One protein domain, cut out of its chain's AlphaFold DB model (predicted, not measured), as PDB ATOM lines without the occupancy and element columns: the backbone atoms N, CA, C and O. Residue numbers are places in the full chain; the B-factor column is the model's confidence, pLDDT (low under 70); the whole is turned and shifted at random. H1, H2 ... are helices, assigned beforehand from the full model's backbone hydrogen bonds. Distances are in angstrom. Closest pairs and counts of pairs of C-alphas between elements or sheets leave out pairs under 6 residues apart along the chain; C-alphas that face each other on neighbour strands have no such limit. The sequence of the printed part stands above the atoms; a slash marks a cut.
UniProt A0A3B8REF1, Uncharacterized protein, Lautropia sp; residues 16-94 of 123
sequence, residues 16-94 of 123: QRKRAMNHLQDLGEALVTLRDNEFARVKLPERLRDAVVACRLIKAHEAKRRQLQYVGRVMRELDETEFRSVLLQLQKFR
ATOM      1  N   GLN A  16      22.481  -7.552  42.330       67.06
ATOM      2  CA  GLN A  16      21.392  -6.601  42.598       67.06
ATOM      3  C   GLN A  16      21.655  -5.777  43.858       67.06
ATOM      4  O   GLN A  16      21.490  -4.560  43.835       67.06
ATOM      5  N   ARG A  17      22.155  -6.408  44.931       73.81
ATOM      6  CA  ARG A  17      22.531  -5.678  46.150       73.81
ATOM      7  C   ARG A  17      23.630  -4.657  45.855       73.81
ATOM      8  O   ARG A  17      23.526  -3.521  46.295       73.81
ATOM      9  N   LYS A  18      24.634  -5.028  45.051       76.62
ATOM     10  CA  LYS A  18      25.693  -4.108  44.605       76.62
ATOM     11  C   LYS A  18      25.141  -2.942  43.776       76.62
ATOM     12  O   LYS A  18      25.517  -1.804  44.024       76.62
ATOM     13  N   ARG A  19      24.223  -3.197  42.836       79.44
ATOM     14  CA  ARG A  19      23.587  -2.141  42.024       79.44
ATOM     15  C   ARG A  19      22.771  -1.172  42.878       79.44
ATOM     16  O   ARG A  19      22.900   0.030  42.700       79.44
ATOM     17  N   ALA A  20      22.002  -1.685  43.838       77.12
ATOM     18  CA  ALA A  20      21.259  -0.851  44.777       77.12
ATOM     19  C   ALA A  20      22.197   0.026  45.626       77.12
ATOM     20  O   ALA A  20      21.904   1.194  45.858       77.12
ATOM     21  N   MET A  21      23.350  -0.509  46.047       79.50
ATOM     22  CA  MET A  21      24.352   0.275  46.780       79.50
ATOM     23  C   MET A  21      24.935   1.399  45.928       79.50
ATOM     24  O   MET A  21      25.042   2.522  46.411       79.50
ATOM     25  N   ASN A  22      25.280   1.102  44.674       81.88
ATOM     26  CA  ASN A  22      25.782   2.111  43.746       81.88
ATOM     27  C   ASN A  22      24.737   3.207  43.526       81.88
ATOM     28  O   ASN A  22      25.064   4.373  43.655       81.88
ATOM     29  N   HIS A  23      23.467   2.840  43.335       83.31
ATOM     30  CA  HIS A  23      22.395   3.812  43.141       83.31
ATOM     31  C   HIS A  23      22.263   4.801  44.312       83.31
ATOM     32  O   HIS A  23      22.134   6.002  44.099       83.31
ATOM     33  N   LEU A  24      22.344   4.321  45.559       83.25
ATOM     34  CA  LEU A  24      22.321   5.198  46.736       83.25
ATOM     35  C   LEU A  24      23.558   6.096  46.814       83.25
ATOM     36  O   LEU A  24      23.459   7.251  47.219       83.25
ATOM     37  N   GLN A  25      24.720   5.580  46.422       84.69
ATOM     38  CA  GLN A  25      25.940   6.371  46.362       84.69
ATOM     39  C   GLN A  25      25.866   7.453  45.276       84.69
ATOM     40  O   GLN A  25      26.227   8.593  45.557       84.69
ATOM     41  N   ASP A  26      25.323   7.132  44.100       86.06
ATOM     42  CA  ASP A  26      25.110   8.071  42.994       86.06
ATOM     43  C   ASP A  26      24.144   9.198  43.401       86.06
ATOM     44  O   ASP A  26      24.368  10.368  43.087       86.06
ATOM     45  N   LEU A  27      23.084   8.871  44.153       85.12
ATOM     46  CA  LEU A  27      22.178   9.868  44.730       85.12
ATOM     47  C   LEU A  27      22.896  10.764  45.750       85.12
ATOM     48  O   LEU A  27      22.710  11.981  45.742       85.12
ATOM     49  N   GLY A  28      23.745  10.183  46.600       86.06
ATOM     50  CA  GLY A  28      24.582  10.934  47.534       86.06
ATOM     51  C   GLY A  28      25.570  11.868  46.829       86.06
ATOM     52  O   GLY A  28      25.749  13.014  47.237       86.06
ATOM     53  N   GLU A  29      26.175  11.417  45.732       87.44
ATOM     54  CA  GLU A  29      27.055  12.237  44.898       87.44
ATOM     55  C   GLU A  29      26.291  13.365  44.197       87.44
ATOM     56  O   GLU A  29      26.770  14.503  44.145       87.44
ATOM     57  N   ALA A  30      25.070  13.091  43.732       86.38
ATOM     58  CA  ALA A  30      24.196  14.115  43.176       86.38
ATOM     59  C   ALA A  30      23.902  15.218  44.205       86.38
ATOM     60  O   ALA A  30      23.988  16.392  43.854       86.38
ATOM     61  N   LEU A  31      23.654  14.865  45.475       84.56
ATOM     62  CA  LEU A  31      23.466  15.837  46.562       84.56
ATOM     63  C   LEU A  31      24.717  16.691  46.816       84.56
ATOM     64  O   LEU A  31      24.604  17.899  47.010       84.56
ATOM     65  N   VAL A  32      25.907  16.085  46.793       86.88
ATOM     66  CA  VAL A  32      27.196  16.783  46.985       86.88
ATOM     67  C   VAL A  32      27.494  17.767  45.845       86.88
ATOM     68  O   VAL A  32      28.174  18.772  46.058       86.88
ATOM     69  N   THR A  33      26.988  17.474  44.647       87.19
ATOM     70  CA  THR A  33      27.223  18.253  43.419       87.19
ATOM     71  C   THR A  33      26.233  19.413  43.242       87.19
ATOM     72  O   THR A  33      26.461  20.282  42.401       87.19
ATOM     73  N   LEU A  34      25.149  19.464  44.028       84.25
ATOM     74  CA  LEU A  34      24.206  20.590  44.017       84.25
ATOM     75  C   LEU A  34      24.897  21.915  44.379       84.25
ATOM     76  O   LEU A  34      25.855  21.950  45.159       84.25
ATOM     77  N   ARG A  35      24.380  23.030  43.846       85.56
ATOM     78  CA  ARG A  35      24.839  24.371  44.241       85.56
ATOM     79  C   ARG A  35      24.416  24.662  45.679       85.56
ATOM     80  O   ARG A  35      23.363  24.208  46.119       85.56
ATOM     81  N   ASP A  36      25.168  25.505  46.388       83.19
ATOM     82  CA  ASP A  36      24.861  25.891  47.777       83.19
ATOM     83  C   ASP A  36      23.427  26.408  47.956       83.19
ATOM     84  O   ASP A  36      22.732  26.022  48.894       83.19
ATOM     85  N   ASN A  37      22.958  27.223  47.006       83.56
ATOM     86  CA  ASN A  37      21.601  27.772  47.002       83.56
ATOM     87  C   ASN A  37      20.512  26.698  46.863       83.56
ATOM     88  O   ASN A  37      19.410  26.873  47.378       83.56
ATOM     89  N   GLU A  38      20.796  25.611  46.147       84.31
ATOM     90  CA  GLU A  38      19.873  24.488  45.960       84.31
ATOM     91  C   GLU A  38      19.923  23.581  47.185       84.31
ATOM     92  O   GLU A  38      18.888  23.293  47.776       84.31
ATOM     93  N   PHE A  39      21.128  23.225  47.638       84.38
ATOM     94  CA  PHE A  39      21.352  22.411  48.831       84.38
ATOM     95  C   PHE A  39      20.717  23.025  50.087       84.38
ATOM     96  O   PHE A  39      20.117  22.311  50.883       84.38
ATOM     97  N   ALA A  40      20.771  24.351  50.244       83.44
ATOM     98  CA  ALA A  40      20.123  25.052  51.352       83.44
ATOM     99  C   ALA A  40      18.582  24.989  51.308       83.44
ATOM    100  O   ALA A  40      17.936  25.126  52.345       83.44
ATOM    101  N   ARG A  41      17.985  24.787  50.125       83.81
ATOM    102  CA  ARG A  41      16.530  24.643  49.942       83.81
ATOM    103  C   ARG A  41      16.050  23.206  50.142       83.81
ATOM    104  O   ARG A  41      14.861  23.004  50.395       83.81
ATOM    105  N   VAL A  42      16.942  22.223  50.019       81.25
ATOM    106  CA  VAL A  42      16.640  20.818  50.308       81.25
ATOM    107  C   VAL A  42      16.563  20.651  51.829       81.25
ATOM    108  O   VAL A  42      17.536  20.871  52.550       81.25
ATOM    109  N   LYS A  43      15.391  20.262  52.332       80.31
ATOM    110  CA  LYS A  43      15.210  19.899  53.741       80.31
ATOM    111  C   LYS A  43      15.749  18.487  53.934       80.31
ATOM    112  O   LYS A  43      15.046  17.515  53.686       80.31
ATOM    113  N   LEU A  44      17.016  18.408  54.326       80.44
ATOM    114  CA  LEU A  44      17.689  17.161  54.667       80.44
ATOM    115  C   LEU A  44      17.652  16.939  56.185       80.44
ATOM    116  O   LEU A  44      17.819  17.907  56.934       80.44
ATOM    117  N   PRO A  45      17.529  15.688  56.645       85.56
ATOM    118  CA  PRO A  45      17.777  15.350  58.039       85.56
ATOM    119  C   PRO A  45      19.238  15.637  58.405       85.56
ATOM    120  O   PRO A  45      20.143  15.479  57.579       85.56
ATOM    121  N   GLU A  46      19.467  16.040  59.656       83.88
ATOM    122  CA  GLU A  46      20.751  16.558  60.155       83.88
ATOM    123  C   GLU A  46      21.926  15.622  59.834       83.88
ATOM    124  O   GLU A  46      22.907  16.038  59.220       83.88
ATOM    125  N   ARG A  47      21.758  14.314  60.074       87.69
ATOM    126  CA  ARG A  47      22.786  13.299  59.779       87.69
ATOM    127  C   ARG A  47      23.222  13.269  58.314       87.69
ATOM    128  O   ARG A  47      24.404  13.099  58.023       87.69
ATOM    129  N   LEU A  48      22.275  13.398  57.383       87.12
ATOM    130  CA  LEU A  48      22.584  13.392  55.952       87.12
ATOM    131  C   LEU A  48      23.209  14.723  55.532       87.12
ATOM    132  O   LEU A  48      24.149  14.741  54.737       87.12
ATOM    133  N   ARG A  49      22.717  15.831  56.093       89.25
ATOM    134  CA  ARG A  49      23.243  17.169  55.834       89.25
ATOM    135  C   ARG A  49      24.713  17.272  56.228       89.25
ATOM    136  O   ARG A  49      25.528  17.670  55.397       89.25
ATOM    137  N   ASP A  50      25.055  16.841  57.436       90.00
ATOM    138  CA  ASP A  50      26.426  16.874  57.946       90.00
ATOM    139  C   ASP A  50      27.352  15.990  57.116       90.00
ATOM    140  O   ASP A  50      28.456  16.399  56.748       90.00
ATOM    141  N   ALA A  51      26.879  14.799  56.736       91.06
ATOM    142  CA  ALA A  51      27.643  13.886  55.900       91.06
ATOM    143  C   ALA A  51      27.986  14.501  54.530       91.06
ATOM    144  O   ALA A  51      29.122  14.358  54.061       91.06
ATOM    145  N   VAL A  52      27.033  15.208  53.909       89.62
ATOM    146  CA  VAL A  52      27.220  15.895  52.622       89.62
ATOM    147  C   VAL A  52      28.130  17.116  52.766       89.62
ATOM    148  O   VAL A  52      29.038  17.289  51.953       89.62
ATOM    149  N   VAL A  53      27.953  17.932  53.808       90.56
ATOM    150  CA  VAL A  53      28.822  19.092  54.077       90.56
ATOM    151  C   VAL A  53      30.264  18.640  54.294       90.56
ATOM    152  O   VAL A  53      31.169  19.148  53.630       90.56
ATOM    153  N   ALA A  54      30.487  17.621  55.127       90.62
ATOM    154  CA  ALA A  54      31.807  17.030  55.323       90.62
ATOM    155  C   ALA A  54      32.405  16.531  53.997       90.62
ATOM    156  O   ALA A  54      33.575  16.776  53.713       90.62
ATOM    157  N   CYS A  55      31.599  15.912  53.130       90.81
ATOM    158  CA  CYS A  55      32.055  15.465  51.814       90.81
ATOM    159  C   CYS A  55      32.516  16.616  50.904       90.81
ATOM    160  O   CYS A  55      33.426  16.417  50.098       90.81
ATOM    161  N   ARG A  56      31.905  17.801  51.018       88.25
ATOM    162  CA  ARG A  56      32.273  19.000  50.243       88.25
ATOM    163  C   ARG A  56      33.542  19.670  50.774       88.25
ATOM    164  O   ARG A  56      34.279  20.267  49.998       88.25
ATOM    165  N   LEU A  57      33.818  19.535  52.072       90.50
ATOM    166  CA  LEU A  57      35.023  20.072  52.715       90.50
ATOM    167  C   LEU A  57      36.275  19.224  52.446       90.50
ATOM    168  O   LEU A  57      37.393  19.743  52.442       90.50
ATOM    169  N   ILE A  58      36.107  17.920  52.219       92.00
ATOM    170  CA  ILE A  58      37.226  17.010  51.978       92.00
ATOM    171  C   ILE A  58      37.861  17.277  50.606       92.00
ATOM    172  O   ILE A  58      37.242  17.090  49.560       92.00
ATOM    173  N   LYS A  59      39.151  17.623  50.619       88.94
ATOM    174  CA  LYS A  59      39.966  17.831  49.409       88.94
ATOM    175  C   LYS A  59      40.609  16.544  48.877       88.94
ATOM    176  O   LYS A  59      40.843  16.425  47.681       88.94
ATOM    177  N   ALA A  60      40.897  15.578  49.752       94.19
ATOM    178  CA  ALA A  60      41.565  14.334  49.372       94.19
ATOM    179  C   ALA A  60      40.593  13.343  48.712       94.19
ATOM    180  O   ALA A  60      39.557  13.000  49.283       94.19
ATOM    181  N   HIS A  61      40.960  12.821  47.538       88.81
ATOM    182  CA  HIS A  61      40.115  11.907  46.760       88.81
ATOM    183  C   HIS A  61      39.725  10.638  47.530       88.81
ATOM    184  O   HIS A  61      38.569  10.216  47.480       88.81
ATOM    185  N   GLU A  62      40.659  10.044  48.277       92.12
ATOM    186  CA  GLU A  62      40.380   8.823  49.035       92.12
ATOM    187  C   GLU A  62      39.417   9.079  50.201       92.12
ATOM    188  O   GLU A  62      38.441   8.348  50.380       92.12
ATOM    189  N   ALA A  63      39.638  10.159  50.954       91.56
ATOM    190  CA  ALA A  63      38.748  10.559  52.038       91.56
ATOM    191  C   ALA A  63      37.353  10.928  51.505       91.56
ATOM    192  O   ALA A  63      36.351  10.502  52.077       91.56
ATOM    193  N   LYS A  64      37.268  11.617  50.355       90.31
ATOM    194  CA  LYS A  64      35.993  11.950  49.704       90.31
ATOM    195  C   LYS A  64      35.242  10.682  49.303       90.31
ATOM    196  O   LYS A  64      34.053  10.556  49.575       90.31
ATOM    197  N   ARG A  65      35.940   9.702  48.721       89.38
ATOM    198  CA  ARG A  65      35.353   8.406  48.351       89.38
ATOM    199  C   ARG A  65      34.813   7.652  49.569       89.38
ATOM    200  O   ARG A  65      33.733   7.073  49.485       89.38
ATOM    201  N   ARG A  66      35.536   7.651  50.692       91.12
ATOM    202  CA  ARG A  66      35.074   7.039  51.954       91.12
ATOM    203  C   ARG A  66      33.854   7.774  52.512       91.12
ATOM    204  O   ARG A  66      32.890   7.128  52.913       91.12
ATOM    205  N   GLN A  67      33.849   9.103  52.446       92.88
ATOM    206  CA  GLN A  67      32.714   9.908  52.883       92.88
ATOM    207  C   GLN A  67      31.471   9.678  52.014       92.88
ATOM    208  O   GLN A  67      30.383   9.519  52.553       92.88
ATOM    209  N   LEU A  68      31.611   9.548  50.692       89.50
ATOM    210  CA  LEU A  68      30.501   9.169  49.807       89.50
ATOM    211  C   LEU A  68      29.931   7.786  50.148       89.50
ATOM    212  O   LEU A  68      28.726   7.565  50.045       89.50
ATOM    213  N   GLN A  69      30.771   6.831  50.559       90.00
ATOM    214  CA  GLN A  69      30.288   5.527  51.034       90.00
ATOM    215  C   GLN A  69      29.517   5.660  52.350       90.00
ATOM    216  O   GLN A  69      28.497   4.991  52.525       90.00
ATOM    217  N   TYR A  70      29.975   6.536  53.249       91.81
ATOM    218  CA  TYR A  70      29.253   6.864  54.474       91.81
ATOM    219  C   TYR A  70      27.903   7.522  54.169       91.81
ATOM    220  O   TYR A  70      26.895   7.062  54.692       91.81
ATOM    221  N   VAL A  71      27.842   8.485  53.241       89.75
ATOM    222  CA  VAL A  71      26.580   9.073  52.757       89.75
ATOM    223  C   VAL A  71      25.637   7.974  52.250       89.75
ATOM    224  O   VAL A  71      24.503   7.883  52.711       89.75
ATOM    225  N   GLY A  72      26.114   7.057  51.401       87.88
ATOM    226  CA  GLY A  72      25.315   5.922  50.919       87.88
ATOM    227  C   GLY A  72      24.913   4.909  52.006       87.88
ATOM    228  O   GLY A  72      23.985   4.119  51.816       87.88
ATOM    229  N   ARG A  73      25.597   4.883  53.157       88.88
ATOM    230  CA  ARG A  73      25.158   4.139  54.348       88.88
ATOM    231  C   ARG A  73      24.077   4.909  55.102       88.88
ATOM    232  O   ARG A  73      23.042   4.318  55.378       88.88
ATOM    233  N   VAL A  74      24.281   6.198  55.369       88.94
ATOM    234  CA  VAL A  74      23.292   7.061  56.034       88.94
ATOM    235  C   VAL A  74      21.978   7.051  55.258       88.94
ATOM    236  O   VAL A  74      20.926   6.906  55.861       88.94
ATOM    237  N   MET A  75      22.025   7.060  53.922       84.00
ATOM    238  CA  MET A  75      20.826   6.976  53.079       84.00
ATOM    239  C   MET A  75      20.013   5.684  53.247       84.00
ATOM    240  O   MET A  75      18.827   5.684  52.940       84.00
ATOM    241  N   ARG A  76      20.620   4.595  53.737       84.62
ATOM    242  CA  ARG A  76      19.908   3.345  54.070       84.62
ATOM    243  C   ARG A  76      19.316   3.340  55.468       84.62
ATOM    244  O   ARG A  76      18.432   2.539  55.736       84.62
ATOM    245  N   GLU A  77      19.877   4.148  56.358       86.31
ATOM    246  CA  GLU A  77      19.419   4.288  57.740       86.31
ATOM    247  C   GLU A  77      18.278   5.319  57.848       86.31
ATOM    248  O   GLU A  77      17.696   5.465  58.916       86.31
ATOM    249  N   LEU A  78      17.959   6.024  56.755       83.44
ATOM    250  CA  LEU A  78      16.832   6.949  56.669       83.44
ATOM    251  C   LEU A  78      15.498   6.211  56.600       83.44
ATOM    252  O   LEU A  78      15.366   5.211  55.891       83.44
ATOM    253  N   ASP A  79      14.492   6.787  57.253       83.44
ATOM    254  CA  ASP A  79      13.109   6.359  57.104       83.44
ATOM    255  C   ASP A  79      12.621   6.555  55.664       83.44
ATOM    256  O   ASP A  79      13.034   7.473  54.949       83.44
ATOM    257  N   GLU A  80      11.692   5.701  55.232       76.88
ATOM    258  CA  GLU A  80      11.159   5.719  53.865       76.88
ATOM    259  C   GLU A  80      10.508   7.070  53.509       76.88
ATOM    260  O   GLU A  80      10.581   7.527  52.365       76.88
ATOM    261  N   THR A  81       9.905   7.738  54.494       80.38
ATOM    262  CA  THR A  81       9.313   9.076  54.363       80.38
ATOM    263  C   THR A  81      10.367  10.144  54.084       80.38
ATOM    264  O   THR A  81      10.209  10.933  53.150       80.38
ATOM    265  N   GLU A  82      11.462  10.133  54.843       82.62
ATOM    266  CA  GLU A  82      12.585  11.060  54.689       82.62
ATOM    267  C   GLU A  82      13.301  10.816  53.361       82.62
ATOM    268  O   GLU A  82      13.566  11.740  52.598       82.62
ATOM    269  N   PHE A  83      13.545   9.556  53.011       83.69
ATOM    270  CA  PHE A  83      14.183   9.216  51.745       83.69
ATOM    271  C   PHE A  83      13.367   9.702  50.534       83.69
ATOM    272  O   PHE A  83      13.918  10.305  49.606       83.69
ATOM    273  N   ARG A  84      12.042   9.500  50.550       82.69
ATOM    274  CA  ARG A  84      11.141   9.983  49.490       82.69
ATOM    275  C   ARG A  84      11.106  11.506  49.399       82.69
ATOM    276  O   ARG A  84      11.086  12.037  48.287       82.69
ATOM    277  N   SER A  85      11.101  12.210  50.532       84.50
ATOM    278  CA  SER A  85      11.069  13.676  50.544       84.50
ATOM    279  C   SER A  85      12.339  14.262  49.920       84.50
ATOM    280  O   SER A  85      12.255  15.144  49.059       84.50
ATOM    281  N   VAL A  86      13.504  13.701  50.262       82.38
ATOM    282  CA  VAL A  86      14.800  14.079  49.689       82.38
ATOM    283  C   VAL A  86      14.845  13.790  48.193       82.38
ATOM    284  O   VAL A  86      15.260  14.652  47.420       82.38
ATOM    285  N   LEU A  87      14.370  12.619  47.758       83.88
ATOM    286  CA  LEU A  87      14.291  12.275  46.336       83.88
ATOM    287  C   LEU A  87      13.435  13.266  45.545       83.88
ATOM    288  O   LEU A  87      13.861  13.737  44.492       83.88
ATOM    289  N   LEU A  88      12.250  13.609  46.053       85.00
ATOM    290  CA  LEU A  88      11.353  14.559  45.397       85.00
ATOM    291  C   LEU A  88      11.995  15.946  45.276       85.00
ATOM    292  O   LEU A  88      11.874  16.609  44.248       85.00
ATOM    293  N   GLN A  89      12.688  16.394  46.322       84.19
ATOM    294  CA  GLN A  89      13.407  17.665  46.295       84.19
ATOM    295  C   GLN A  89      14.574  17.626  45.310       84.19
ATOM    296  O   GLN A  89      14.723  18.554  44.521       84.19
ATOM    297  N   LEU A  90      15.348  16.541  45.284       82.06
ATOM    298  CA  LEU A  90      16.443  16.367  44.334       82.06
ATOM    299  C   LEU A  90      15.942  16.387  42.880       82.06
ATOM    300  O   LEU A  90      16.552  17.050  42.042       82.06
ATOM    301  N   GLN A  91      14.801  15.748  42.595       81.56
ATOM    302  CA  GLN A  91      14.159  15.764  41.273       81.56
ATOM    303  C   GLN A  91      13.718  17.166  40.817       81.56
ATOM    304  O   GLN A  91      13.690  17.442  39.620       81.56
ATOM    305  N   LYS A  92      13.380  18.067  41.750       80.88
ATOM    306  CA  LYS A  92      13.019  19.457  41.419       80.88
ATOM    307  C   LYS A  92      14.208  20.269  40.909       80.88
ATOM    308  O   LYS A  92      14.024  21.126  40.052       80.88
ATOM    309  N   PHE A  93      15.399  20.031  41.457       73.38
ATOM    310  CA  PHE A  93      16.614  20.778  41.102       73.38
ATOM    311  C   PHE A  93      17.368  20.143  39.937       73.38
ATOM    312  O   PHE A  93      17.999  20.836  39.143       73.38
ATOM    313  N   ARG A  94      17.270  18.820  39.797       67.06
ATOM    314  CA  ARG A  94      17.845  18.081  38.682       67.06
ATOM    315  C   ARG A  94      16.777  17.144  38.134       67.06
ATOM    316  O   ARG A  94      16.302  16.315  38.906       67.06
TER     317      ARG A  94
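Overview. This is residues 16 to 94 of the 123 residues of an uncharacterized protein of Lautropia sp (UniProt A0A3B8REF1). The longest helix, H1, crosses a hairpin of two helices, H3 and H4. H5 lies to one side, near H1, H4 and the short H2. The printed part has 79 residues, 65 of them in five named helices in order H1 to H5, with no named strand; its class is all helix, and it is compact, with a radius of gyration of the C-alphas of 11.9 A and spans of 33 by 30 by 21 A.

Along the chain. Find C-alpha 16 at (21.392, -6.601, 42.598); H1 runs from there to residue 33, 25.5 A. Then read H2, 36 to 39; H3, 46 to 57, 16.5 A; H4, 61 to 77, 24.6 A; and H5, 80 to 93, 20.5 A, ending at (16.614, 20.778, 41.102).

Arrangement. H1, with residues 21 to 29 alone, touches H4 at a steep tilt of 68 degrees, only just short of about perpendicular; their closest C-alphas, Gln 25 and Gly 72, are 4.6 A apart. Every O i to N i+4 pair is within hydrogen-bond range in H1, H3 and H5, and 12 of 13 in H4; H2 is too short for one.

Size, cuts and confidence. The printed part has no cut and no long link; residues 16 and 94 are under pLDDT 70.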